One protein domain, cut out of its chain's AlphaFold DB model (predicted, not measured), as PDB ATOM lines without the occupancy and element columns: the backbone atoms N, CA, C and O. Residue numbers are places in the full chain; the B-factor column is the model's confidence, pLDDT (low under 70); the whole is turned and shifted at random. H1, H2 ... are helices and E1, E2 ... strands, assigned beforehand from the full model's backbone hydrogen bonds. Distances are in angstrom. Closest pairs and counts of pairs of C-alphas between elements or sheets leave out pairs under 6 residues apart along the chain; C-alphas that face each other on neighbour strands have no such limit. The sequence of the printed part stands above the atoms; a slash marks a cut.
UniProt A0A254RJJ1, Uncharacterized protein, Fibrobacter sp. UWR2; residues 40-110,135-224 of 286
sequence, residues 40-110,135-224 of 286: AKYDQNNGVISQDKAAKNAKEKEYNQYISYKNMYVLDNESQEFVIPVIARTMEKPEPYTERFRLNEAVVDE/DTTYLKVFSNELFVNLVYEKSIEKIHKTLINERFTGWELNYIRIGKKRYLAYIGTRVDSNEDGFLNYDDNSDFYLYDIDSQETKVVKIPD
ATOM      1  N   ALA A  40      -2.436  41.943 -46.728       47.41
ATOM      2  CA  ALA A  40      -1.210  41.210 -46.903       47.41
ATOM      3  C   ALA A  40      -1.609  39.968 -47.697       47.41
ATOM      4  O   ALA A  40      -2.496  39.244 -47.273       47.41
ATOM      5  N   LYS A  41      -0.976  39.724 -48.847       49.84
ATOM      6  CA  LYS A  41      -1.157  38.502 -49.657       49.84
ATOM      7  C   LYS A  41      -1.113  37.218 -48.799       49.84
ATOM      8  O   LYS A  41      -1.639  36.181 -49.160       49.84
ATOM      9  N   TYR A  42      -0.496  37.342 -47.626       52.41
ATOM     10  CA  TYR A  42      -0.549  36.444 -46.483       52.41
ATOM     11  C   TYR A  42      -1.962  36.015 -46.032       52.41
ATOM     12  O   TYR A  42      -2.179  34.825 -45.849       52.41
ATOM     13  N   ASP A  43      -2.929  36.927 -45.888       57.97
ATOM     14  CA  ASP A  43      -4.295  36.583 -45.463       57.97
ATOM     15  C   ASP A  43      -5.065  35.794 -46.525       57.97
ATOM     16  O   ASP A  43      -5.914  34.977 -46.176       57.97
ATOM     17  N   GLN A  44      -4.717  35.951 -47.807       58.16
ATOM     18  CA  GLN A  44      -5.304  35.158 -48.893       58.16
ATOM     19  C   GLN A  44      -4.891  33.674 -48.808       58.16
ATOM     20  O   GLN A  44      -5.664  32.796 -49.176       58.16
ATOM     21  N   ASN A  45      -3.720  33.368 -48.238       65.06
ATOM     22  CA  ASN A  45      -3.215  31.994 -48.101       65.06
ATOM     23  C   ASN A  45      -3.578  31.321 -46.759       65.06
ATOM     24  O   ASN A  45      -3.214  30.164 -46.542       65.06
ATOM     25  N   ASN A  46      -4.284  32.016 -45.857       70.31
ATOM     26  CA  ASN A  46      -4.697  31.484 -44.546       70.31
ATOM     27  C   ASN A  46      -5.969  30.605 -44.611       70.31
ATOM     28  O   ASN A  46      -6.487  30.163 -43.587       70.31
ATOM     29  N   GLY A  47      -6.461  30.335 -45.819       74.75
ATOM     30  CA  GLY A  47      -7.521  29.374 -46.103       74.75
ATOM     31  C   GLY A  47      -7.061  27.915 -46.109       74.75
ATOM     32  O   GLY A  47      -5.863  27.624 -46.112       74.75
ATOM     33  N   VAL A  48      -7.995  26.961 -46.160       85.12
ATOM     34  CA  VAL A  48      -7.642  25.544 -46.382       85.12
ATOM     35  C   VAL A  48      -7.044  25.378 -47.776       85.12
ATOM     36  O   VAL A  48      -7.608  25.862 -48.751       85.12
ATOM     37  N   ILE A  49      -5.936  24.641 -47.898       85.94
ATOM     38  CA  ILE A  49      -5.437  24.208 -49.213       85.94
ATOM     39  C   ILE A  49      -6.542  23.443 -49.962       85.94
ATOM     40  O   ILE A  49      -7.124  22.492 -49.421       85.94
ATOM     41  N   SER A  50      -6.795  23.818 -51.215       85.69
ATOM     42  CA  SER A  50      -7.810  23.181 -52.051       85.69
ATOM     43  C   SER A  50      -7.520  21.696 -52.287       85.69
ATOM     44  O   SER A  50      -6.417  21.194 -52.044       85.69
ATOM     45  N   GLN A  51      -8.531  20.943 -52.722       86.38
ATOM     46  CA  GLN A  51      -8.406  19.493 -52.880       86.38
ATOM     47  C   GLN A  51      -7.300  19.108 -53.876       86.38
ATOM     48  O   GLN A  51      -6.515  18.199 -53.593       86.38
ATOM     49  N   ASP A  52      -7.187  19.838 -54.983       84.19
ATOM     50  CA  ASP A  52      -6.211  19.557 -56.039       84.19
ATOM     51  C   ASP A  52      -4.781  19.831 -55.576       84.19
ATOM     52  O   ASP A  52      -3.880  19.001 -55.744       84.19
ATOM     53  N   LYS A  53      -4.573  20.961 -54.895       83.12
ATOM     54  CA  LYS A  53      -3.268  21.302 -54.328       83.12
ATOM     55  C   LYS A  53      -2.886  20.372 -53.179       83.12
ATOM     56  O   LYS A  53      -1.727  19.975 -53.081       83.12
ATOM     57  N   ALA A  54      -3.840  19.936 -52.354       81.06
ATOM     58  CA  ALA A  54      -3.582  18.938 -51.320       81.06
ATOM     59  C   ALA A  54      -3.154  17.590 -51.923       81.06
ATOM     60  O   ALA A  54      -2.222  16.962 -51.420       81.06
ATOM     61  N   ALA A  55      -3.789  17.161 -53.019       81.06
ATOM     62  CA  ALA A  55      -3.409  15.944 -53.731       81.06
ATOM     63  C   ALA A  55      -2.004  16.045 -54.347       81.06
ATOM     64  O   ALA A  55      -1.264  15.058 -54.352       81.06
ATOM     65  N   LYS A  56      -1.610  17.229 -54.833       81.44
ATOM     66  CA  LYS A  56      -0.243  17.497 -55.300       81.44
ATOM     67  C   LYS A  56       0.774  17.430 -54.153       81.44
ATOM     68  O   LYS A  56       1.707  16.634 -54.230       81.44
ATOM     69  N   ASN A  57       0.545  18.160 -53.062       81.44
ATOM     70  CA  ASN A  57       1.448  18.178 -51.905       81.44
ATOM     71  C   ASN A  57       1.613  16.786 -51.276       81.44
ATOM     72  O   ASN A  57       2.709  16.415 -50.867       81.44
ATOM     73  N   ALA A  58       0.546  15.977 -51.238       76.38
ATOM     74  CA  ALA A  58       0.609  14.605 -50.736       76.38
ATOM     75  C   ALA A  58       1.549  13.713 -51.570       76.38
ATOM     76  O   ALA A  58       2.255  12.875 -51.007       76.38
ATOM     77  N   LYS A  59       1.603  13.911 -52.896       78.44
ATOM     78  CA  LYS A  59       2.566  13.221 -53.775       78.44
ATOM     79  C   LYS A  59       4.000  13.677 -53.508       78.44
ATOM     80  O   LYS A  59       4.911  12.855 -53.538       78.44
ATOM     81  N   GLU A  60       4.180  14.961 -53.219       81.12
ATOM     82  CA  GLU A  60       5.481  15.592 -52.945       81.12
ATOM     83  C   GLU A  60       5.932  15.421 -51.475       81.12
ATOM     84  O   GLU A  60       7.074  15.720 -51.141       81.12
ATOM     85  N   LYS A  61       5.074  14.854 -50.607       73.81
ATOM     86  CA  LYS A  61       5.263  14.709 -49.147       73.81
ATOM     87  C   LYS A  61       5.520  16.038 -48.424       73.81
ATOM     88  O   LYS A  61       6.197  16.068 -47.397       73.81
ATOM     89  N   GLU A  62       4.945  17.124 -48.930       72.19
ATOM     90  CA  GLU A  62       5.078  18.450 -48.334       72.19
ATOM     91  C   GLU A  62       3.909  18.768 -47.396       72.19
ATOM     92  O   GLU A  62       2.738  18.750 -47.788       72.19
ATOM     93  N   TYR A  63       4.226  19.103 -46.145       68.38
ATOM     94  CA  TYR A  63       3.256  19.603 -45.172       68.38
ATOM     95  C   TYR A  63       3.389  21.117 -45.058       68.38
ATOM     96  O   TYR A  63       4.206  21.633 -44.298       68.38
ATOM     97  N   ASN A  64       2.559  21.825 -45.817       73.38
ATOM     98  CA  ASN A  64       2.654  23.281 -45.934       73.38
ATOM     99  C   ASN A  64       1.698  24.028 -44.989       73.38
ATOM    100  O   ASN A  64       1.754  25.257 -44.920       73.38
ATOM    101  N   GLN A  65       0.855  23.308 -44.236       80.19
ATOM    102  CA  GLN A  65      -0.081  23.883 -43.269       80.19
ATOM    103  C   GLN A  65      -0.115  23.122 -41.942       80.19
ATOM    104  O   GLN A  65       0.022  21.900 -41.911       80.19
ATOM    105  N   TYR A  66      -0.362  23.859 -40.862       81.81
ATOM    106  CA  TYR A  66      -0.674  23.323 -39.539       81.81
ATOM    107  C   TYR A  66      -2.004  23.887 -39.032       81.81
ATOM    108  O   TYR A  66      -2.494  24.910 -39.518       81.81
ATOM    109  N   ILE A  67      -2.591  23.194 -38.059       86.38
ATOM    110  CA  ILE A  67      -3.847  23.586 -37.422       86.38
ATOM    111  C   ILE A  67      -3.541  24.378 -36.153       86.38
ATOM    112  O   ILE A  67      -2.635  24.032 -35.395       86.38
ATOM    113  N   SER A  68      -4.328  25.419 -35.916       86.88
ATOM    114  CA  SER A  68      -4.333  26.188 -34.678       86.88
ATOM    115  C   SER A  68      -5.768  26.430 -34.210       86.88
ATOM    116  O   SER A  68      -6.722  26.266 -34.975       86.88
ATOM    117  N   TYR A  69      -5.921  26.801 -32.945       89.19
ATOM    118  CA  TYR A  69      -7.202  27.089 -32.315       89.19
ATOM    119  C   TYR A  69      -7.253  28.567 -31.937       89.19
ATOM    120  O   TYR A  69      -6.303  29.109 -31.371       89.19
ATOM    121  N   LYS A  70      -8.364  29.224 -32.270       86.31
ATOM    122  CA  LYS A  70      -8.634  30.605 -31.861       86.31
ATOM    123  C   LYS A  70      -9.263  30.644 -30.469       86.31
ATOM    124  O   LYS A  70      -9.404  29.626 -29.794       86.31
ATOM    125  N   ASN A  71      -9.607  31.853 -30.034       85.56
ATOM    126  CA  ASN A  71     -10.285  32.065 -28.764       85.56
ATOM    127  C   ASN A  71     -11.592  31.261 -28.713       85.56
ATOM    128  O   ASN A  71     -12.307  31.138 -29.707       85.56
ATOM    129  N   MET A  72     -11.879  30.732 -27.532       90.69
ATOM    130  CA  MET A  72     -13.128  30.051 -27.224       90.69
ATOM    131  C   MET A  72     -14.255  31.077 -27.087       90.69
ATOM    132  O   MET A  72     -14.088  32.091 -26.408       90.69
ATOM    133  N   TYR A  73     -15.404  30.796 -27.697       90.94
ATOM    134  CA  TYR A  73     -16.612  31.604 -27.573       90.94
ATOM    135  C   TYR A  73     -17.651  30.841 -26.769       90.94
ATOM    136  O   TYR A  73     -18.138  29.799 -27.208       90.94
ATOM    137  N   VAL A  74     -17.994  31.366 -25.596       90.44
ATOM    138  CA  VAL A  74     -19.007  30.757 -24.734       90.44
ATOM    139  C   VAL A  74     -20.402  31.079 -25.274       90.44
ATOM    140  O   VAL A  74     -20.723  32.243 -25.532       90.44
ATOM    141  N   LEU A  75     -21.196  30.033 -25.488       91.00
ATOM    142  CA  LEU A  75     -22.583  30.084 -25.951       91.00
ATOM    143  C   LEU A  75     -23.545  30.149 -24.765       91.00
ATOM    144  O   LEU A  75     -24.515  30.906 -24.797       91.00
ATOM    145  N   ASP A  76     -23.250  29.370 -23.724       89.31
ATOM    146  CA  ASP A  76     -23.998  29.313 -22.473       89.31
ATOM    147  C   ASP A  76     -23.046  28.959 -21.317       89.31
ATOM    148  O   ASP A  76     -22.361  27.934 -21.333       89.31
ATOM    149  N   ASN A  77     -22.992  29.842 -20.317       87.31
ATOM    150  CA  ASN A  77     -22.133  29.684 -19.149       87.31
ATOM    151  C   ASN A  77     -22.622  28.564 -18.222       87.31
ATOM    152  O   ASN A  77     -21.798  27.849 -17.653       87.31
ATOM    153  N   GLU A  78     -23.939  28.408 -18.058       88.00
ATOM    154  CA  GLU A  78     -24.514  27.458 -17.098       88.00
ATOM    155  C   GLU A  78     -24.279  26.022 -17.544       88.00
ATOM    156  O   GLU A  78     -23.898  25.168 -16.745       88.00
ATOM    157  N   SER A  79     -24.453  25.769 -18.841       87.38
ATOM    158  CA  SER A  79     -24.239  24.450 -19.432       87.38
ATOM    159  C   SER A  79     -22.789  24.173 -19.850       87.38
ATOM    160  O   SER A  79     -22.496  23.071 -20.330       87.38
ATOM    161  N   GLN A  80     -21.875  25.132 -19.627       91.19
ATOM    162  CA  GLN A  80     -20.483  25.089 -20.094       91.19
ATOM    163  C   GLN A  80     -20.416  24.754 -21.593       91.19
ATOM    164  O   GLN A  80     -19.714  23.837 -22.022       91.19
ATOM    165  N   GLU A  81     -21.217  25.471 -22.381       94.12
ATOM    166  CA  GLU A  81     -21.368  25.270 -23.818       94.12
ATOM    167  C   GLU A  81     -20.564  26.327 -24.577       94.12
ATOM    168  O   GLU A  81     -20.748  27.529 -24.371       94.12
ATOM    169  N   PHE A  82     -19.668  25.905 -25.467       94.69
ATOM    170  CA  PHE A  82     -18.792  26.809 -26.205       94.69
ATOM    171  C   PHE A  82     -18.433  26.297 -27.603       94.69
ATOM    172  O   PHE A  82     -18.559  25.116 -27.930       94.69
ATOM    173  N   VAL A  83     -17.952  27.219 -28.438       95.44
ATOM    174  CA  VAL A  83     -17.404  26.929 -29.764       95.44
ATOM    175  C   VAL A  83     -15.986  27.478 -29.897       95.44
ATOM    176  O   VAL A  83     -15.690  28.594 -29.468       95.44
ATOM    177  N   ILE A  84     -15.095  26.699 -30.504       94.56
ATOM    178  CA  ILE A  84     -13.705  27.072 -30.777       94.56
ATOM    179  C   ILE A  84     -13.482  27.026 -32.290       94.56
ATOM    180  O   ILE A  84     -13.547  25.942 -32.882       94.56
ATOM    181  N   PRO A  85     -13.191  28.163 -32.943       94.69
ATOM    182  CA  PRO A  85     -12.800  28.149 -34.337       94.69
ATOM    183  C   PRO A  85     -11.414  27.545 -34.505       94.69
ATOM    184  O   PRO A  85     -10.455  27.890 -33.809       94.69
ATOM    185  N   VAL A  86     -11.325  26.650 -35.474       92.38
ATOM    186  CA  VAL A  86     -10.092  26.019 -35.918       92.38
ATOM    187  C   VAL A  86      -9.603  26.789 -37.129       92.38
ATOM    188  O   VAL A  86     -10.389  27.060 -38.030       92.38
ATOM    189  N   ILE A  87      -8.320  27.120 -37.190       89.62
ATOM    190  CA  ILE A  87      -7.716  27.838 -38.318       89.62
ATOM    191  C   ILE A  87      -6.595  27.005 -38.939       89.62
ATOM    192  O   ILE A  87      -5.914  26.252 -38.239       89.62
ATOM    193  N   ALA A  88      -6.383  27.159 -40.245       85.94
ATOM    194  CA  ALA A  88      -5.191  26.661 -40.919       85.94
ATOM    195  C   ALA A  88      -4.183  27.801 -41.059       85.94
ATOM    196  O   ALA A  88      -4.550  28.938 -41.346       85.94
ATOM    197  N   ARG A  89      -2.902  27.505 -40.852       79.25
ATOM    198  CA  ARG A  89      -1.812  28.463 -41.068       79.25
ATOM    199  C   ARG A  89      -0.722  27.834 -41.907       79.25
ATOM    200  O   ARG A  89      -0.430  26.649 -41.762       79.25
ATOM    201  N   THR A  90      -0.102  28.635 -42.765       76.31
ATOM    202  CA  THR A  90       1.054  28.210 -43.560       76.31
ATOM    203  C   THR A  90       2.333  28.213 -42.726       76.31
ATOM    204  O   THR A  90       2.563  29.145 -41.955       76.31
ATOM    205  N   MET A  91       3.211  27.228 -42.933       71.00
ATOM    206  CA  MET A  91       4.486  27.102 -42.200       71.00
ATOM    207  C   MET A  91       5.465  28.272 -42.432       71.00
ATOM    208  O   MET A  91       6.388  28.462 -41.645       71.00
ATOM    209  N   GLU A  92       5.263  29.082 -43.477       69.31
ATOM    210  CA  GLU A  92       6.112  30.237 -43.808       69.31
ATOM    211  C   GLU A  92       6.100  31.346 -42.742       69.31
ATOM    212  O   GLU A  92       7.040  32.141 -42.674       69.31
ATOM    213  N   LYS A  93       5.062  31.419 -41.897       63.44
ATOM    214  CA  LYS A  93       4.977  32.428 -40.837       63.44
ATOM    215  C   LYS A  93       4.393  31.819 -39.554       63.44
ATOM    216  O   LYS A  93       3.187  31.582 -39.486       63.44
ATOM    217  N   PRO A  94       5.228  31.555 -38.533       60.47
ATOM    218  CA  PRO A  94       4.762  30.977 -37.278       60.47
ATOM    219  C   PRO A  94       3.839  31.944 -36.525       60.47
ATOM    220  O   PRO A  94       3.852  33.155 -36.762       60.47
ATOM    221  N   GLU A  95       3.047  31.407 -35.594       57.81
ATOM    222  CA  GLU A  95       2.131  32.203 -34.772       57.81
ATOM    223  C   GLU A  95       2.854  33.364 -34.076       57.81
ATOM    224  O   GLU A  95       3.860  33.138 -33.389       57.81
ATOM    225  N   PRO A  96       2.339  34.602 -34.180       60.91
ATOM    226  CA  PRO A  96       2.839  35.680 -33.351       60.91
ATOM    227  C   PRO A  96       2.560  35.338 -31.883       60.91
ATOM    228  O   PRO A  96       1.434  35.027 -31.495       60.91
ATOM    229  N   TYR A  97       3.601  35.405 -31.051       53.22
ATOM    230  CA  TYR A  97       3.568  35.015 -29.633       53.22
ATOM    231  C   TYR A  97       2.432  35.687 -28.833       53.22
ATOM    232  O   TYR A  97       1.923  35.122 -27.869       53.22
ATOM    233  N   THR A  98       2.002  36.877 -29.256       56.56
ATOM    234  CA  THR A  98       0.958  37.697 -28.625       56.56
ATOM    235  C   THR A  98      -0.478  37.214 -28.855       56.56
ATOM    236  O   THR A  98      -1.387  37.738 -28.211       56.56
ATOM    237  N   GLU A  99      -0.704  36.260 -29.764       55.12
ATOM    238  CA  GLU A  99      -2.034  35.698 -30.068       55.12
ATOM    239  C   GLU A  99      -2.364  34.429 -29.269       55.12
ATOM    240  O   GLU A  99      -3.458  33.882 -29.407       55.12
ATOM    241  N   ARG A 100      -1.450  33.949 -28.418       55.41
ATOM    242  CA  ARG A 100      -1.674  32.740 -27.617       55.41
ATOM    243  C   ARG A 100      -2.731  33.000 -26.539       55.41
ATOM    244  O   ARG A 100      -2.468  33.733 -25.593       55.41
ATOM    245  N   PHE A 101      -3.895  32.368 -26.708       53.59
ATOM    246  CA  PHE A 101      -4.990  32.213 -25.741       53.59
ATOM    247  C   PHE A 101      -5.406  33.496 -25.010       53.59
ATOM    248  O   PHE A 101      -4.980  33.761 -23.886       53.59
ATOM    249  N   ARG A 102      -6.326  34.259 -25.609       52.41
ATOM    250  CA  ARG A 102      -7.128  35.228 -24.853       52.41
ATOM    251  C   ARG A 102      -8.481  34.596 -24.544       52.41
ATOM    252  O   ARG A 102      -9.226  34.238 -25.452       52.41
ATOM    253  N   LEU A 103      -8.803  34.465 -23.261       50.06
ATOM    254  CA  LEU A 103     -10.173  34.197 -22.838       50.06
ATOM    255  C   LEU A 103     -10.966  35.483 -23.072       50.06
ATOM    256  O   LEU A 103     -10.942  36.401 -22.258       50.06
ATOM    257  N   ASN A 104     -11.604  35.583 -24.235       52.00
ATOM    258  CA  ASN A 104     -12.600  36.613 -24.463       52.00
ATOM    259  C   ASN A 104     -13.876  36.124 -23.780       52.00
ATOM    260  O   ASN A 104     -14.601  35.308 -24.346       52.00
ATOM    261  N   GLU A 105     -14.125  36.581 -22.551       44.88
ATOM    262  CA  GLU A 105     -15.412  36.341 -21.911       44.88
ATOM    263  C   GLU A 105     -16.505  36.910 -22.808       44.88
ATOM    264  O   GLU A 105     -16.571  38.101 -23.129       44.88
ATOM    265  N   ALA A 106     -17.351  36.005 -23.273       46.41
ATOM    266  CA  ALA A 106     -18.562  36.352 -23.952       46.41
ATOM    267  C   ALA A 106     -19.443  37.071 -22.920       46.41
ATOM    268  O   ALA A 106     -20.128  36.413 -22.153       46.41
ATOM    269  N   VAL A 107     -19.471  38.409 -22.932       39.62
ATOM    270  CA  VAL A 107     -20.508  39.165 -22.209       39.62
ATOM    271  C   VAL A 107     -21.842  38.763 -22.829       39.62
ATOM    272  O   VAL A 107     -22.157  39.130 -23.967       39.62
ATOM    273  N   VAL A 108     -22.534  37.839 -22.176       42.50
ATOM    274  CA  VAL A 108     -23.917  37.505 -22.471       42.50
ATOM    275  C   VAL A 108     -24.694  38.605 -21.773       42.50
ATOM    276  O   VAL A 108     -24.845  38.568 -20.557       42.50
ATOM    277  N   ASP A 109     -25.114  39.623 -22.521       41.78
ATOM    278  CA  ASP A 109     -26.203  40.455 -22.024       41.78
ATOM    279  C   ASP A 109     -27.393  39.506 -21.897       41.78
ATOM    280  O   ASP A 109     -27.880  38.968 -22.898       41.78
ATOM    281  N   GLU A 110     -27.789  39.214 -20.658       42.00
ATOM    282  CA  GLU A 110     -29.016  38.489 -20.376       42.00
ATOM    283  C   GLU A 110     -30.151  39.224 -21.086       42.00
ATOM    284  O   GLU A 110     -30.565  40.322 -20.709       42.00
ATOM    285  N   ASP A 135     -36.467  42.114 -26.275       63.78
ATOM    286  CA  ASP A 135     -35.632  41.953 -27.465       63.78
ATOM    287  C   ASP A 135     -35.505  40.461 -27.785       63.78
ATOM    288  O   ASP A 135     -34.717  39.738 -27.189       63.78
ATOM    289  N   THR A 136     -36.343  39.957 -28.688       73.69
ATOM    290  CA  THR A 136     -36.387  38.519 -29.003       73.69
ATOM    291  C   THR A 136     -35.240  38.080 -29.907       73.69
ATOM    292  O   THR A 136     -35.165  36.903 -30.259       73.69
ATOM    293  N   THR A 137     -34.380  39.004 -30.349       78.31
ATOM    294  CA  THR A 137     -33.332  38.722 -31.327       78.31
ATOM    295  C   THR A 137     -31.982  39.252 -30.866       78.31
ATOM    296  O   THR A 137     -31.757  40.452 -30.797       78.31
ATOM    297  N   TYR A 138     -31.042  38.343 -30.636       83.12
ATOM    298  CA  TYR A 138     -29.688  38.675 -30.212       83.12
ATOM    299  C   TYR A 138     -28.688  38.254 -31.287       83.12
ATOM    300  O   TYR A 138     -28.691  37.101 -31.718       83.12
ATOM    301  N   LEU A 139     -27.840  39.190 -31.717       86.06
ATOM    302  CA  LEU A 139     -26.706  38.937 -32.604       86.06
ATOM    303  C   LEU A 139     -25.422  39.243 -31.848       86.06
ATOM    304  O   LEU A 139     -25.240  40.356 -31.355       86.06
ATOM    305  N   LYS A 140     -24.507  38.283 -31.835       86.50
ATOM    306  CA  LYS A 140     -23.169  38.454 -31.287       86.50
ATOM    307  C   LYS A 140     -22.126  38.093 -32.320       86.50
ATOM    308  O   LYS A 140     -22.142  36.990 -32.857       86.50
ATOM    309  N   VAL A 141     -21.205  39.018 -32.558       86.88
ATOM    310  CA  VAL A 141     -20.080  38.791 -33.463       86.88
ATOM    311  C   VAL A 141     -18.987  38.041 -32.721       86.88
ATOM    312  O   VAL A 141     -18.488  38.525 -31.705       86.88
ATOM    313  N   PHE A 142     -18.632  36.851 -33.205       86.00
ATOM    314  CA  PHE A 142     -17.535  36.068 -32.640       86.00
ATOM    315  C   PHE A 142     -16.232  36.351 -33.372       86.00
ATOM    316  O   PHE A 142     -15.259  36.783 -32.751       86.00
ATOM    317  N   SER A 143     -16.199  36.132 -34.686       83.00
ATOM    318  CA  SER A 143     -14.976  36.265 -35.475       83.00
ATOM    319  C   SER A 143     -15.273  36.734 -36.890       83.00
ATOM    320  O   SER A 143     -16.113  36.158 -37.573       83.00
ATOM    321  N   ASN A 144     -14.501  37.711 -37.360       84.12
ATOM    322  CA  ASN A 144     -14.467  38.096 -38.771       84.12
ATOM    323  C   ASN A 144     -13.291  37.455 -39.520       84.12
ATOM    324  O   ASN A 144     -13.056  37.789 -40.672       84.12
ATOM    325  N   GLU A 145     -12.525  36.579 -38.870       86.00
ATOM    326  CA  GLU A 145     -11.355  35.929 -39.458       86.00
ATOM    327  C   GLU A 145     -11.706  34.589 -40.118       86.00
ATOM    328  O   GLU A 145     -12.734  33.979 -39.803       86.00
ATOM    329  N   LEU A 146     -10.805  34.104 -40.984       90.62
ATOM    330  CA  LEU A 146     -10.933  32.791 -41.610       90.62
ATOM    331  C   LEU A 146     -10.815  31.685 -40.563       90.62
ATOM    332  O   LEU A 146      -9.888  31.662 -39.755       90.62
ATOM    333  N   PHE A 147     -11.721  30.723 -40.642       93.62
ATOM    334  CA  PHE A 147     -11.655  29.464 -39.923       93.62
ATOM    335  C   PHE A 147     -11.920  28.315 -40.889       93.62
ATOM    336  O   PHE A 147     -12.594  28.456 -41.902       93.62
ATOM    337  N   VAL A 148     -11.376  27.154 -40.573       94.56
ATOM    338  CA  VAL A 148     -11.444  25.951 -41.403       94.56
ATOM    339  C   VAL A 148     -12.362  24.898 -40.803       94.56
ATOM    340  O   VAL A 148     -12.804  23.978 -41.485       94.56
ATOM    341  N   ASN A 149     -12.651  25.033 -39.509       95.56
ATOM    342  CA  ASN A 149     -13.613  24.210 -38.803       95.56
ATOM    343  C   ASN A 149     -14.094  24.893 -37.520       95.56
ATOM    344  O   ASN A 149     -13.541  25.907 -37.097       95.56
ATOM    345  N   LEU A 150     -15.091  24.293 -36.879       96.25
ATOM    346  CA  LEU A 150     -15.594  24.682 -35.569       96.25
ATOM    347  C   LEU A 150     -15.628  23.440 -34.680       96.25
ATOM    348  O   LEU A 150     -16.218  22.424 -35.055       96.25
ATOM    349  N   VAL A 151     -15.013  23.527 -33.504       95.62
ATOM    350  CA  VAL A 151     -15.170  22.533 -32.438       95.62
ATOM    351  C   VAL A 151     -16.258  23.032 -31.506       95.62
ATOM    352  O   VAL A 151     -16.146  24.125 -30.960       95.62
ATOM    353  N   TYR A 152     -17.311  22.245 -31.347       95.50
ATOM    354  CA  TYR A 152     -18.398  22.500 -30.415       95.50
ATOM    355  C   TYR A 152     -18.259  21.576 -29.212       95.50
ATOM    356  O   TYR A 152     -18.104  20.360 -29.373       95.50
ATOM    357  N   GLU A 153     -18.369  22.150 -28.021       94.75
ATOM    358  CA  GLU A 153     -18.344  21.409 -26.772       94.75
ATOM    359  C   GLU A 153     -19.473  21.851 -25.844       94.75
ATOM    360  O   GLU A 153     -19.772  23.036 -25.719       94.75
ATOM    361  N   LYS A 154     -20.083  20.868 -25.184       94.00
ATOM    362  CA  LYS A 154     -21.023  21.058 -24.084       94.00
ATOM    363  C   LYS A 154     -20.596  20.149 -22.944       94.00
ATOM    364  O   LYS A 154     -20.922  18.957 -22.938       94.00
ATOM    365  N   SER A 155     -19.804  20.690 -22.021       88.62
ATOM    366  CA  SER A 155     -19.032  19.875 -21.076       88.62
ATOM    367  C   SER A 155     -19.923  19.080 -20.115       88.62
ATOM    368  O   SER A 155     -19.623  17.918 -19.836       88.62
ATOM    369  N   ILE A 156     -21.062  19.640 -19.681       89.12
ATOM    370  CA  ILE A 156     -22.006  18.946 -18.783       89.12
ATOM    371  C   ILE A 156     -22.594  17.692 -19.442       89.12
ATOM    372  O   ILE A 156     -22.683  16.636 -18.816       89.12
ATOM    373  N   GLU A 157     -22.946  17.784 -20.722       89.75
ATOM    374  CA  GLU A 157     -23.507  16.668 -21.493       89.75
ATOM    375  C   GLU A 157     -22.425  15.774 -22.119       89.75
ATOM    376  O   GLU A 157     -22.743  14.773 -22.759       89.75
ATOM    377  N   LYS A 158     -21.140  16.111 -21.921       90.88
ATOM    378  CA  LYS A 158     -19.976  15.438 -22.522       90.88
ATOM    379  C   LYS A 158     -20.055  15.347 -24.048       90.88
ATOM    380  O   LYS A 158     -19.559  14.393 -24.649       90.88
ATOM    381  N   ILE A 159     -20.675  16.339 -24.678       89.94
ATOM    382  CA  ILE A 159     -20.718  16.436 -26.134       89.94
ATOM    383  C   ILE A 159     -19.458  17.165 -26.577       89.94
ATOM    384  O   ILE A 159     -19.230  18.297 -26.166       89.94
ATOM    385  N   HIS A 160     -18.674  16.530 -27.440       93.25
ATOM    386  CA  HIS A 160     -17.522  17.130 -28.100       93.25
ATOM    387  C   HIS A 160     -17.547  16.711 -29.568       93.25
ATOM    388  O   HIS A 160     -17.541  15.515 -29.871       93.25
ATOM    389  N   LYS A 161     -17.627  17.677 -30.486       94.00
ATOM    390  CA  LYS A 161     -17.723  17.387 -31.921       94.00
ATOM    391  C   LYS A 161     -17.100  18.470 -32.784       94.00
ATOM    392  O   LYS A 161     -17.156  19.659 -32.481       94.00
ATOM    393  N   THR A 162     -16.607  18.034 -33.929       94.25
ATOM    394  CA  THR A 162     -16.264  18.895 -35.055       94.25
ATOM    395  C   THR A 162     -17.516  19.108 -35.902       94.25
ATOM    396  O   THR A 162     -18.203  18.140 -36.229       94.25
ATOM    397  N   LEU A 163     -17.846  20.356 -36.237       94.62
ATOM    398  CA  LEU A 163     -19.098  20.665 -36.937       94.62
ATOM    399  C   LEU A 163     -19.028  20.423 -38.450       94.62
ATOM    400  O   LEU A 163     -20.064  20.206 -39.076       94.62
ATOM    401  N   ILE A 164     -17.832  20.465 -39.045       94.00
ATOM    402  CA  ILE A 164     -17.655  20.426 -40.499       94.00
ATOM    403  C   ILE A 164     -16.768  19.236 -40.874       94.00
ATOM    404  O   ILE A 164     -15.599  19.177 -40.502       94.00
ATOM    405  N   ASN A 165     -17.318  18.284 -41.628       90.62
ATOM    406  CA  ASN A 165     -16.635  17.031 -41.994       90.62
ATOM    407  C   ASN A 165     -16.048  17.043 -43.414       90.62
ATOM    408  O   ASN A 165     -15.667  16.004 -43.949       90.62
ATOM    409  N   GLU A 166     -15.982  18.212 -44.042       91.69
ATOM    410  CA  GLU A 166     -15.475  18.400 -45.400       91.69
ATOM    411  C   GLU A 166     -14.498  19.578 -45.459       91.69
ATOM    412  O   GLU A 166     -14.392  20.360 -44.511       91.69
ATOM    413  N   ARG A 167     -13.765  19.709 -46.572       91.31
ATOM    414  CA  ARG A 167     -12.899  20.875 -46.785       91.31
ATOM    415  C   ARG A 167     -13.761  22.123 -46.880       91.31
ATOM    416  O   ARG A 167     -14.663  22.209 -47.709       91.31
ATOM    417  N   PHE A 168     -13.461  23.076 -46.019       94.69
ATOM    418  CA  PHE A 168     -14.253  24.273 -45.855       94.69
ATOM    419  C   PHE A 168     -13.361  25.411 -45.384       94.69
ATOM    420  O   PHE A 168     -12.371  25.200 -44.683       94.69
ATOM    421  N   THR A 169     -13.716  26.628 -45.757       95.56
ATOM    422  CA  THR A 169     -13.207  27.820 -45.094       95.56
ATOM    423  C   THR A 169     -14.352  28.802 -44.927       95.56
ATOM    424  O   THR A 169     -15.066  29.085 -45.884       95.56
ATOM    425  N   GLY A 170     -14.543  29.285 -43.706       95.44
ATOM    426  CA  GLY A 170     -15.589  30.225 -43.344       95.44
ATOM    427  C   GLY A 170     -15.046  31.465 -42.662       95.44
ATOM    428  O   GLY A 170     -13.884  31.515 -42.270       95.44
ATOM    429  N   TRP A 171     -15.901  32.470 -42.550       94.75
ATOM    430  CA  TRP A 171     -15.647  33.766 -41.933       94.75
ATOM    431  C   TRP A 171     -16.969  34.397 -41.481       94.75
ATOM    432  O   TRP A 171     -18.045  33.845 -41.721       94.75
ATOM    433  N   GLU A 172     -16.892  35.550 -40.809       94.06
ATOM    434  CA  GLU A 172     -18.062  36.236 -40.225       94.06
ATOM    435  C   GLU A 172     -18.907  35.299 -39.345       94.06
ATOM    436  O   GLU A 172     -20.134  35.210 -39.463       94.06
ATOM    437  N   LEU A 173     -18.221  34.567 -38.464       95.69
ATOM    438  CA  LEU A 173     -18.849  33.724 -37.465       95.69
ATOM    439  C   LEU A 173     -19.575  34.599 -36.448       95.69
ATOM    440  O   LEU A 173     -18.947  35.315 -35.664       95.69
ATOM    441  N   ASN A 174     -20.893  34.467 -36.424       95.81
ATOM    442  CA  ASN A 174     -21.769  35.117 -35.469       95.81
ATOM    443  C   ASN A 174     -22.642  34.083 -34.758       95.81
ATOM    444  O   ASN A 174     -22.993  33.040 -35.307       95.81
ATOM    445  N   TYR A 175     -23.042  34.411 -33.538       95.06
ATOM    446  CA  TYR A 175     -24.093  33.721 -32.812       95.06
ATOM    447  C   TYR A 175     -25.395  34.505 -32.933       95.06
ATOM    448  O   TYR A 175     -25.429  35.710 -32.673       95.06
ATOM    449  N   ILE A 176     -26.460  33.820 -33.342       94.06
ATOM    450  CA  ILE A 176     -27.797  34.389 -33.495       94.06
ATOM    451  C   ILE A 176     -28.747  33.644 -32.570       94.06
ATOM    452  O   ILE A 176     -28.848  32.422 -32.631       94.06
ATOM    453  N   ARG A 177     -29.513  34.376 -31.767       91.75
ATOM    454  CA  ARG A 177     -30.631  33.827 -31.000       91.75
ATOM    455  C   ARG A 177     -31.926  34.493 -31.436       91.75
ATOM    456  O   ARG A 177     -31.995  35.717 -31.476       91.75
ATOM    457  N   ILE A 178     -32.940  33.688 -31.750       90.06
ATOM    458  CA  ILE A 178     -34.292  34.141 -32.108       90.06
ATOM    459  C   ILE A 178     -35.277  33.424 -31.184       90.06
ATOM    460  O   ILE A 178     -35.570  32.236 -31.345       90.06
ATOM    461  N   GLY A 179     -35.759  34.142 -30.172       88.12
ATOM    462  CA  GLY A 179     -36.513  33.566 -29.063       88.12
ATOM    463  C   GLY A 179     -35.683  32.512 -28.322       88.12
ATOM    464  O   GLY A 179     -34.656  32.820 -27.714       88.12
ATOM    465  N   LYS A 180     -36.130  31.254 -28.377       88.19
ATOM    466  CA  LYS A 180     -35.430  30.111 -27.764       88.19
ATOM    467  C   LYS A 180     -34.437  29.418 -28.699       88.19
ATOM    468  O   LYS A 180     -33.620  28.655 -28.208       88.19
ATOM    469  N   LYS A 181     -34.499  29.673 -30.010       91.81
ATOM    470  CA  LYS A 181     -33.636  29.000 -30.985       91.81
ATOM    471  C   LYS A 181     -32.278  29.676 -31.071       91.81
ATOM    472  O   LYS A 181     -32.216  30.909 -31.123       91.81
ATOM    473  N   ARG A 182     -31.221  28.870 -31.117       94.50
ATOM    474  CA  ARG A 182     -29.828  29.325 -31.119       94.50
ATOM    475  C   ARG A 182     -29.115  28.843 -32.378       94.50
ATOM    476  O   ARG A 182     -29.223  27.682 -32.761       94.50
ATOM    477  N   TYR A 183     -28.360  29.736 -33.005       96.44
ATOM    478  CA  TYR A 183     -27.684  29.474 -34.266       96.44
ATOM    479  C   TYR A 183     -26.238  29.956 -34.257       96.44
ATOM    480  O   TYR A 183     -25.931  31.010 -33.699       96.44
ATOM    481  N   LEU A 184     -25.375  29.237 -34.973       97.44
ATOM    482  CA  LEU A 184     -24.134  29.797 -35.509       97.44
ATOM    483  C   LEU A 184     -24.372  30.162 -36.973       97.44
ATOM    484  O   LEU A 184     -24.801  29.327 -37.766       97.44
ATOM    485  N   ALA A 185     -24.098  31.407 -37.327       97.62
ATOM    486  CA  ALA A 185     -24.199  31.924 -38.680       97.62
ATOM    487  C   ALA A 185     -22.805  32.288 -39.185       97.62
ATOM    488  O   ALA A 185     -22.007  32.846 -38.436       97.62
ATOM    489  N   TYR A 186     -22.496  31.950 -40.430       97.81
ATOM    490  CA  TYR A 186     -21.215  32.281 -41.047       97.81
ATOM    491  C   TYR A 186     -21.315  32.227 -42.569       97.81
ATOM    492  O   TYR A 186     -22.179  31.554 -43.134       97.81
ATOM    493  N   ILE A 187     -20.417  32.937 -43.239       97.62
ATOM    494  CA  ILE A 187     -20.207  32.811 -44.681       97.62
ATOM    495  C   ILE A 187     -19.060  31.824 -44.890       97.62
ATOM    496  O   ILE A 187     -18.165  31.729 -44.053       97.62
ATOM    497  N   GLY A 188     -19.061  31.074 -45.986       96.44
ATOM    498  CA  GLY A 188     -17.882  30.297 -46.345       96.44
ATOM    499  C   GLY A 188     -17.906  29.716 -47.744       96.44
ATOM    500  O   GLY A 188     -18.877  29.861 -48.485       96.44
ATOM    501  N   THR A 189     -16.820  29.035 -48.086       95.94
ATOM    502  CA  THR A 189     -16.643  28.316 -49.344       95.94
ATOM    503  C   THR A 189     -16.212  26.869 -49.101       95.94
ATOM    504  O   THR A 189     -15.595  26.522 -48.089       95.94
ATOM    505  N   ARG A 190     -16.540  26.021 -50.073       95.12
ATOM    506  CA  ARG A 190     -16.065  24.636 -50.206       95.12
ATOM    507  C   ARG A 190     -15.367  24.387 -51.541       95.12
ATOM    508  O   ARG A 190     -14.884  23.285 -51.776       95.12
ATOM    509  N   VAL A 191     -15.361  25.384 -52.426       92.62
ATOM    510  CA  VAL A 191     -14.870  25.270 -53.798       92.62
ATOM    511  C   VAL A 191     -13.869  26.386 -54.048       92.62
ATOM    512  O   VAL A 191     -14.187  27.556 -53.853       92.62
ATOM    513  N   ASP A 192     -12.682  25.988 -54.488       92.81
ATOM    514  CA  ASP A 192     -11.639  26.868 -55.012       92.81
ATOM    515  C   ASP A 192     -12.077  27.302 -56.415       92.81
ATOM    516  O   ASP A 192     -11.907  26.598 -57.407       92.81
ATOM    517  N   SER A 193     -12.822  28.396 -56.455       90.56
ATOM    518  CA  SER A 193     -13.535  28.892 -57.633       90.56
ATOM    519  C   SER A 193     -12.672  29.771 -58.533       90.56
ATOM    520  O   SER A 193     -13.048  30.022 -59.679       90.56
ATOM    521  N   ASN A 194     -11.546  30.263 -58.014       89.94
ATOM    522  CA  ASN A 194     -10.551  31.011 -58.777       89.94
ATOM    523  C   ASN A 194      -9.333  30.146 -59.169       89.94
ATOM    524  O   ASN A 194      -8.465  30.642 -59.889       89.94
ATOM    525  N   GLU A 195      -9.304  28.881 -58.732       91.94
ATOM    526  CA  GLU A 195      -8.266  27.878 -58.992       91.94
ATOM    527  C   GLU A 195      -6.868  28.317 -58.507       91.94
ATOM    528  O   GLU A 195      -5.843  27.977 -59.106       91.94
ATOM    529  N   ASP A 196      -6.804  29.089 -57.416       87.31
ATOM    530  CA  ASP A 196      -5.542  29.582 -56.843       87.31
ATOM    531  C   ASP A 196      -4.864  28.576 -55.890       87.31
ATOM    532  O   ASP A 196      -3.697  28.733 -55.490       87.31
ATOM    533  N   GLY A 197      -5.563  27.482 -55.578       88.62
ATOM    534  CA  GLY A 197      -5.094  26.415 -54.714       88.62
ATOM    535  C   GLY A 197      -5.491  26.572 -53.244       88.62
ATOM    536  O   GLY A 197      -5.043  25.766 -52.418       88.62
ATOM    537  N   PHE A 198      -6.275  27.585 -52.888       89.50
ATOM    538  CA  PHE A 198      -6.716  27.873 -51.529       89.50
ATOM    539  C   PHE A 198      -8.221  28.146 -51.491       89.50
ATOM    540  O   PHE A 198      -8.815  28.593 -52.455       89.50
ATOM    541  N   LEU A 199      -8.840  27.853 -50.351       91.88
ATOM    542  CA  LEU A 199     -10.232  28.187 -50.059       91.88
ATOM    543  C   LEU A 199     -10.259  29.449 -49.198       91.88
ATOM    544  O   LEU A 199      -9.892  29.373 -48.028       91.88
ATOM    545  N   ASN A 200     -10.646  30.606 -49.729       91.31
ATOM    546  CA  ASN A 200     -10.516  31.888 -49.022       91.31
ATOM    547  C   ASN A 200     -11.629  32.908 -49.378       91.31
ATOM    548  O   ASN A 200     -12.651  32.578 -49.978       91.31
ATOM    549  N   TYR A 201     -11.447  34.174 -48.977       89.94
ATOM    550  CA  TYR A 201     -12.387  35.275 -49.245       89.94
ATOM    551  C   TYR A 201     -12.571  35.622 -50.722       89.94
ATOM    552  O   TYR A 201     -13.508  36.360 -51.050       89.94
ATOM    553  N   ASP A 202     -11.677  35.178 -51.604       88.81
ATOM    554  CA  ASP A 202     -11.744  35.425 -53.041       88.81
ATOM    555  C   ASP A 202     -12.693  34.440 -53.734       88.81
ATOM    556  O   ASP A 202     -13.311  34.811 -54.735       88.81
ATOM    557  N   ASP A 203     -12.996  33.305 -53.101       91.19
ATOM    558  CA  ASP A 203     -13.881  32.275 -53.640       91.19
ATOM    559  C   ASP A 203     -15.374  32.573 -53.571       91.19
ATOM    560  O   ASP A 203     -15.842  33.359 -52.746       91.19
ATOM    561  N   ASN A 204     -16.151  31.908 -54.424       91.31
ATOM    562  CA  ASN A 204     -17.606  31.914 -54.359       91.31
ATOM    563  C   ASN A 204     -18.076  31.413 -52.995       91.31
ATOM    564  O   ASN A 204     -17.725  30.315 -52.566       91.31
ATOM    565  N   SER A 205     -18.884  32.230 -52.329       95.25
ATOM    566  CA  SER A 205     -19.274  32.006 -50.948       95.25
ATOM    567  C   SER A 205     -20.777  31.887 -50.774       95.25
ATOM    568  O   SER A 205     -21.558  32.674 -51.320       95.25
ATOM    569  N   ASP A 206     -21.139  30.908 -49.953       97.25
ATOM    570  CA  ASP A 206     -22.488  30.593 -49.511       97.25
ATOM    571  C   ASP A 206     -22.668  31.025 -48.047       97.25
ATOM    572  O   ASP A 206     -21.697  31.218 -47.308       97.25
ATOM    573  N   PHE A 207     -23.919  31.140 -47.608       98.19
ATOM    574  CA  PHE A 207     -24.250  31.397 -46.209       98.19
ATOM    575  C   PHE A 207     -24.640  30.097 -45.506       98.19
ATOM    576  O   PHE A 207     -25.403  29.289 -46.041       98.19
ATOM    577  N   TYR A 208     -24.149  29.915 -44.288       98.06
ATOM    578  CA  TYR A 208     -24.369  28.737 -43.463       98.06
ATOM    579  C   TYR A 208     -25.039  29.150 -42.159       98.06
ATOM    580  O   TYR A 208     -24.591  30.065 -41.471       98.06
ATOM    581  N   LEU A 209     -26.110  28.441 -41.816       97.88
ATOM    582  CA  LEU A 209     -26.842  28.599 -40.571       97.88
ATOM    583  C   LEU A 209     -26.906  27.247 -39.869       97.88
ATOM    584  O   LEU A 209     -27.658  26.361 -40.276       97.88
ATOM    585  N   TYR A 210     -26.088  27.090 -38.840       97.50
ATOM    586  CA  TYR A 210     -26.065  25.914 -37.989       97.50
ATOM    587  C   TYR A 210     -27.044  26.096 -36.835       97.50
ATOM    588  O   TYR A 210     -26.842  26.983 -36.009       97.50
ATOM    589  N   ASP A 211     -28.090  25.280 -36.776       96.12
ATOM    590  CA  ASP A 211     -28.990  25.208 -35.628       96.12
ATOM    591  C   ASP A 211     -28.299  24.399 -34.524       96.12
ATOM    592  O   ASP A 211     -27.975  23.224 -34.699       96.12
ATOM    593  N   ILE A 212     -28.007  25.058 -33.404       94.94
ATOM    594  CA  ILE A 212     -27.264  24.453 -32.294       94.94
ATOM    595  C   ILE A 212     -28.108  23.360 -31.629       94.94
ATOM    596  O   ILE A 212     -27.575  22.318 -31.241       94.94
ATOM    597  N   ASP A 213     -29.417  23.589 -31.533       91.75
ATOM    598  CA  ASP A 213     -30.341  22.745 -30.787       91.75
ATOM    599  C   ASP A 213     -30.713  21.491 -31.599       91.75
ATOM    600  O   ASP A 213     -30.674  20.380 -31.068       91.75
ATOM    601  N   SER A 214     -31.015  21.637 -32.898       94.44
ATOM    602  CA  SER A 214     -31.291  20.490 -33.785       94.44
ATOM    603  C   SER A 214     -30.032  19.836 -34.361       94.44
ATOM    604  O   SER A 214     -30.090  18.709 -34.849       94.44
ATOM    605  N   GLN A 215     -28.889  20.519 -34.280       92.50
ATOM    606  CA  GLN A 215     -27.604  20.111 -34.853       92.50
ATOM    607  C   GLN A 215     -27.579  20.040 -36.387       92.50
ATOM    608  O   GLN A 215     -26.673  19.427 -36.962       92.50
ATOM    609  N   GLU A 216     -28.532  20.684 -37.059       94.62
ATOM    610  CA  GLU A 216     -28.635  20.706 -38.517       94.62
ATOM    611  C   GLU A 216     -27.991  21.962 -39.115       94.62
ATOM    612  O   GLU A 216     -28.115  23.068 -38.592       94.62
ATOM    613  N   THR A 217     -27.321  21.806 -40.260       95.75
ATOM    614  CA  THR A 217     -26.794  22.946 -41.028       95.75
ATOM    615  C   THR A 217     -27.696  23.235 -42.208       95.75
ATOM    616  O   THR A 217     -27.894  22.380 -43.072       95.75
ATOM    617  N   LYS A 218     -28.165  24.474 -42.309       97.06
ATOM    618  CA  LYS A 218     -28.810  24.981 -43.511       97.06
ATOM    619  C   LYS A 218     -27.835  25.818 -44.324       97.06
ATOM    620  O   LYS A 218     -27.174  26.701 -43.790       97.06
ATOM    621  N   VAL A 219     -27.788  25.555 -45.627       97.38
ATOM    622  CA  VAL A 219     -26.956  26.302 -46.575       97.38
ATOM    623  C   VAL A 219     -27.860  27.133 -47.473       97.38
ATOM    624  O   VAL A 219     -28.808  26.607 -48.058       97.38
ATOM    625  N   VAL A 220     -27.574  28.426 -47.580       97.88
ATOM    626  CA  VAL A 220     -28.260  29.342 -48.487       97.88
ATOM    627  C   VAL A 220     -27.301  29.715 -49.605       97.88
ATOM    628  O   VAL A 220     -26.254  30.314 -49.365       97.88
ATOM    629  N   LYS A 221     -27.687  29.340 -50.825       96.38
ATOM    630  CA  LYS A 221     -26.941  29.607 -52.055       96.38
ATOM    631  C   LYS A 221     -27.748  30.528 -52.951       96.38
ATOM    632  O   LYS A 221     -28.965  30.364 -53.058       96.38
ATOM    633  N   ILE A 222     -27.067  31.448 -53.623       94.62
ATOM    634  CA  ILE A 222     -27.680  32.345 -54.602       94.62
ATOM    635  C   ILE A 222     -27.005  32.066 -55.945       94.62
ATOM    636  O   ILE A 222     -25.805  32.309 -56.067       94.62
ATOM    637  N   PRO A 223     -27.723  31.497 -56.934       91.19
ATOM    638  CA  PRO A 223     -27.125  31.116 -58.209       91.19
ATOM    639  C   PRO A 223     -26.388  32.283 -58.864       91.19
ATOM    640  O   PRO A 223     -26.910  33.392 -58.915       91.19
ATOM    641  N   ASP A 224     -25.180  32.016 -59.369       90.50
ATOM    642  CA  ASP A 224     -24.315  32.998 -60.040       90.50
ATOM    643  C   ASP A 224     -23.931  34.228 -59.198       90.50
ATOM    644  O   ASP A 224     -23.405  35.212 -59.727       90.50
TER     645      ASP A 224
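What this domain is: This is residues 40 to 110 and 135 to 224 of the 286 residues of an uncharacterized protein of Fibrobacter sp. UWR2 (UniProt A0A254RJJ1). Two strongly twisted sheets lie partly face to face as a sandwich, their strands nearly aligned; H1, H2 and the loop of residues 190 to 205 gather beyond one end of the strands. One sheet is branched, with E1, E2 and E5 beside E3 and E6 beside E5; the other runs E4, E7, E8, E9, E10, and both are antiparallel. The printed part has 161 residues, with H1 and H2 followed by strands E1 to E10. The class is mostly strand, though under half of the residues are in named elements. The whole is compact, radius of gyration of the C-alphas 16.6 A, spanning 51 by 42 by 30 A.

Where its parts are: Find C-alpha 41 at (-1.157, 38.502, -49.657), where H1, residues 41 to 44, begins. H2, residues 51 to 60, is 14.4 A long. Then come E1, residues 65 to 69, E2, residues 73 to 76, and E3, residues 81 to 90, 30.0 A long from C-alpha 81 at (-21.368, 25.270, -23.818). After the cut look for E4, residues 137 to 143, 19.0 A; E5, residues 149 to 154, 16.8 A; and E6, residues 159 to 162. E7, residues 169 to 178, is 25.6 A long and bends by 60 degrees at residue 172. E8, residues 181 to 189, is 25.0 A long, E9, residues 206 to 211, is 16.2 A, and E10, residues 217 to 220, ends at (-28.260, 29.342, -48.487).

How they stand to each other: Begin at E3: E1 and E2 are on one side of it, E5 on the other side. N 66 and O 89 of E1 and E3 are 2.9 A apart, within hydrogen-bond range, as are N 73 and O 83 in the hairpin E2 and E3, 2.8 A, N 84 and O 151 of E3 and E5, 2.8 A, and N 152 and O 161 in the hairpin E5 and E6, 2.8 A. In the other sheet E7 to E10 form a meander, each strand the antiparallel neighbour of the one before; look at N 174 and O 185, 2.8 A, N 208 and O 186, 2.8 A, and N 209 and O 218, 2.8 A. E4 is the antiparallel neighbour of E7, with N 175 and O 140 within hydrogen-bond range, 2.8 A apart. The parts of the two sheets that face each other are 10.6 A apart centre to centre, with their best planes 14 degrees apart; E3 and E7 are near each other, with 7 pairs of C-alphas within 10 A. H1 and H2 are apart, and neither is on either sheet. In H2 every O i to N i+4 pair is within hydrogen-bond range; H1 is too short for one.

The domain as a whole: The C-alphas of Glu 60 and Asp 135, the two farthest apart, are 55.1 A apart. Residues 111 to 134 are not printed, and C-alphas 110 and 135 are 10.3 A apart across this cut. Of the links printed whole, E8 to E9 is long, with 16 residues. The mean pLDDT of the printed part is 83.8; look for values under 70 at residues 40 to 45, 63, 92 to 110 and 135.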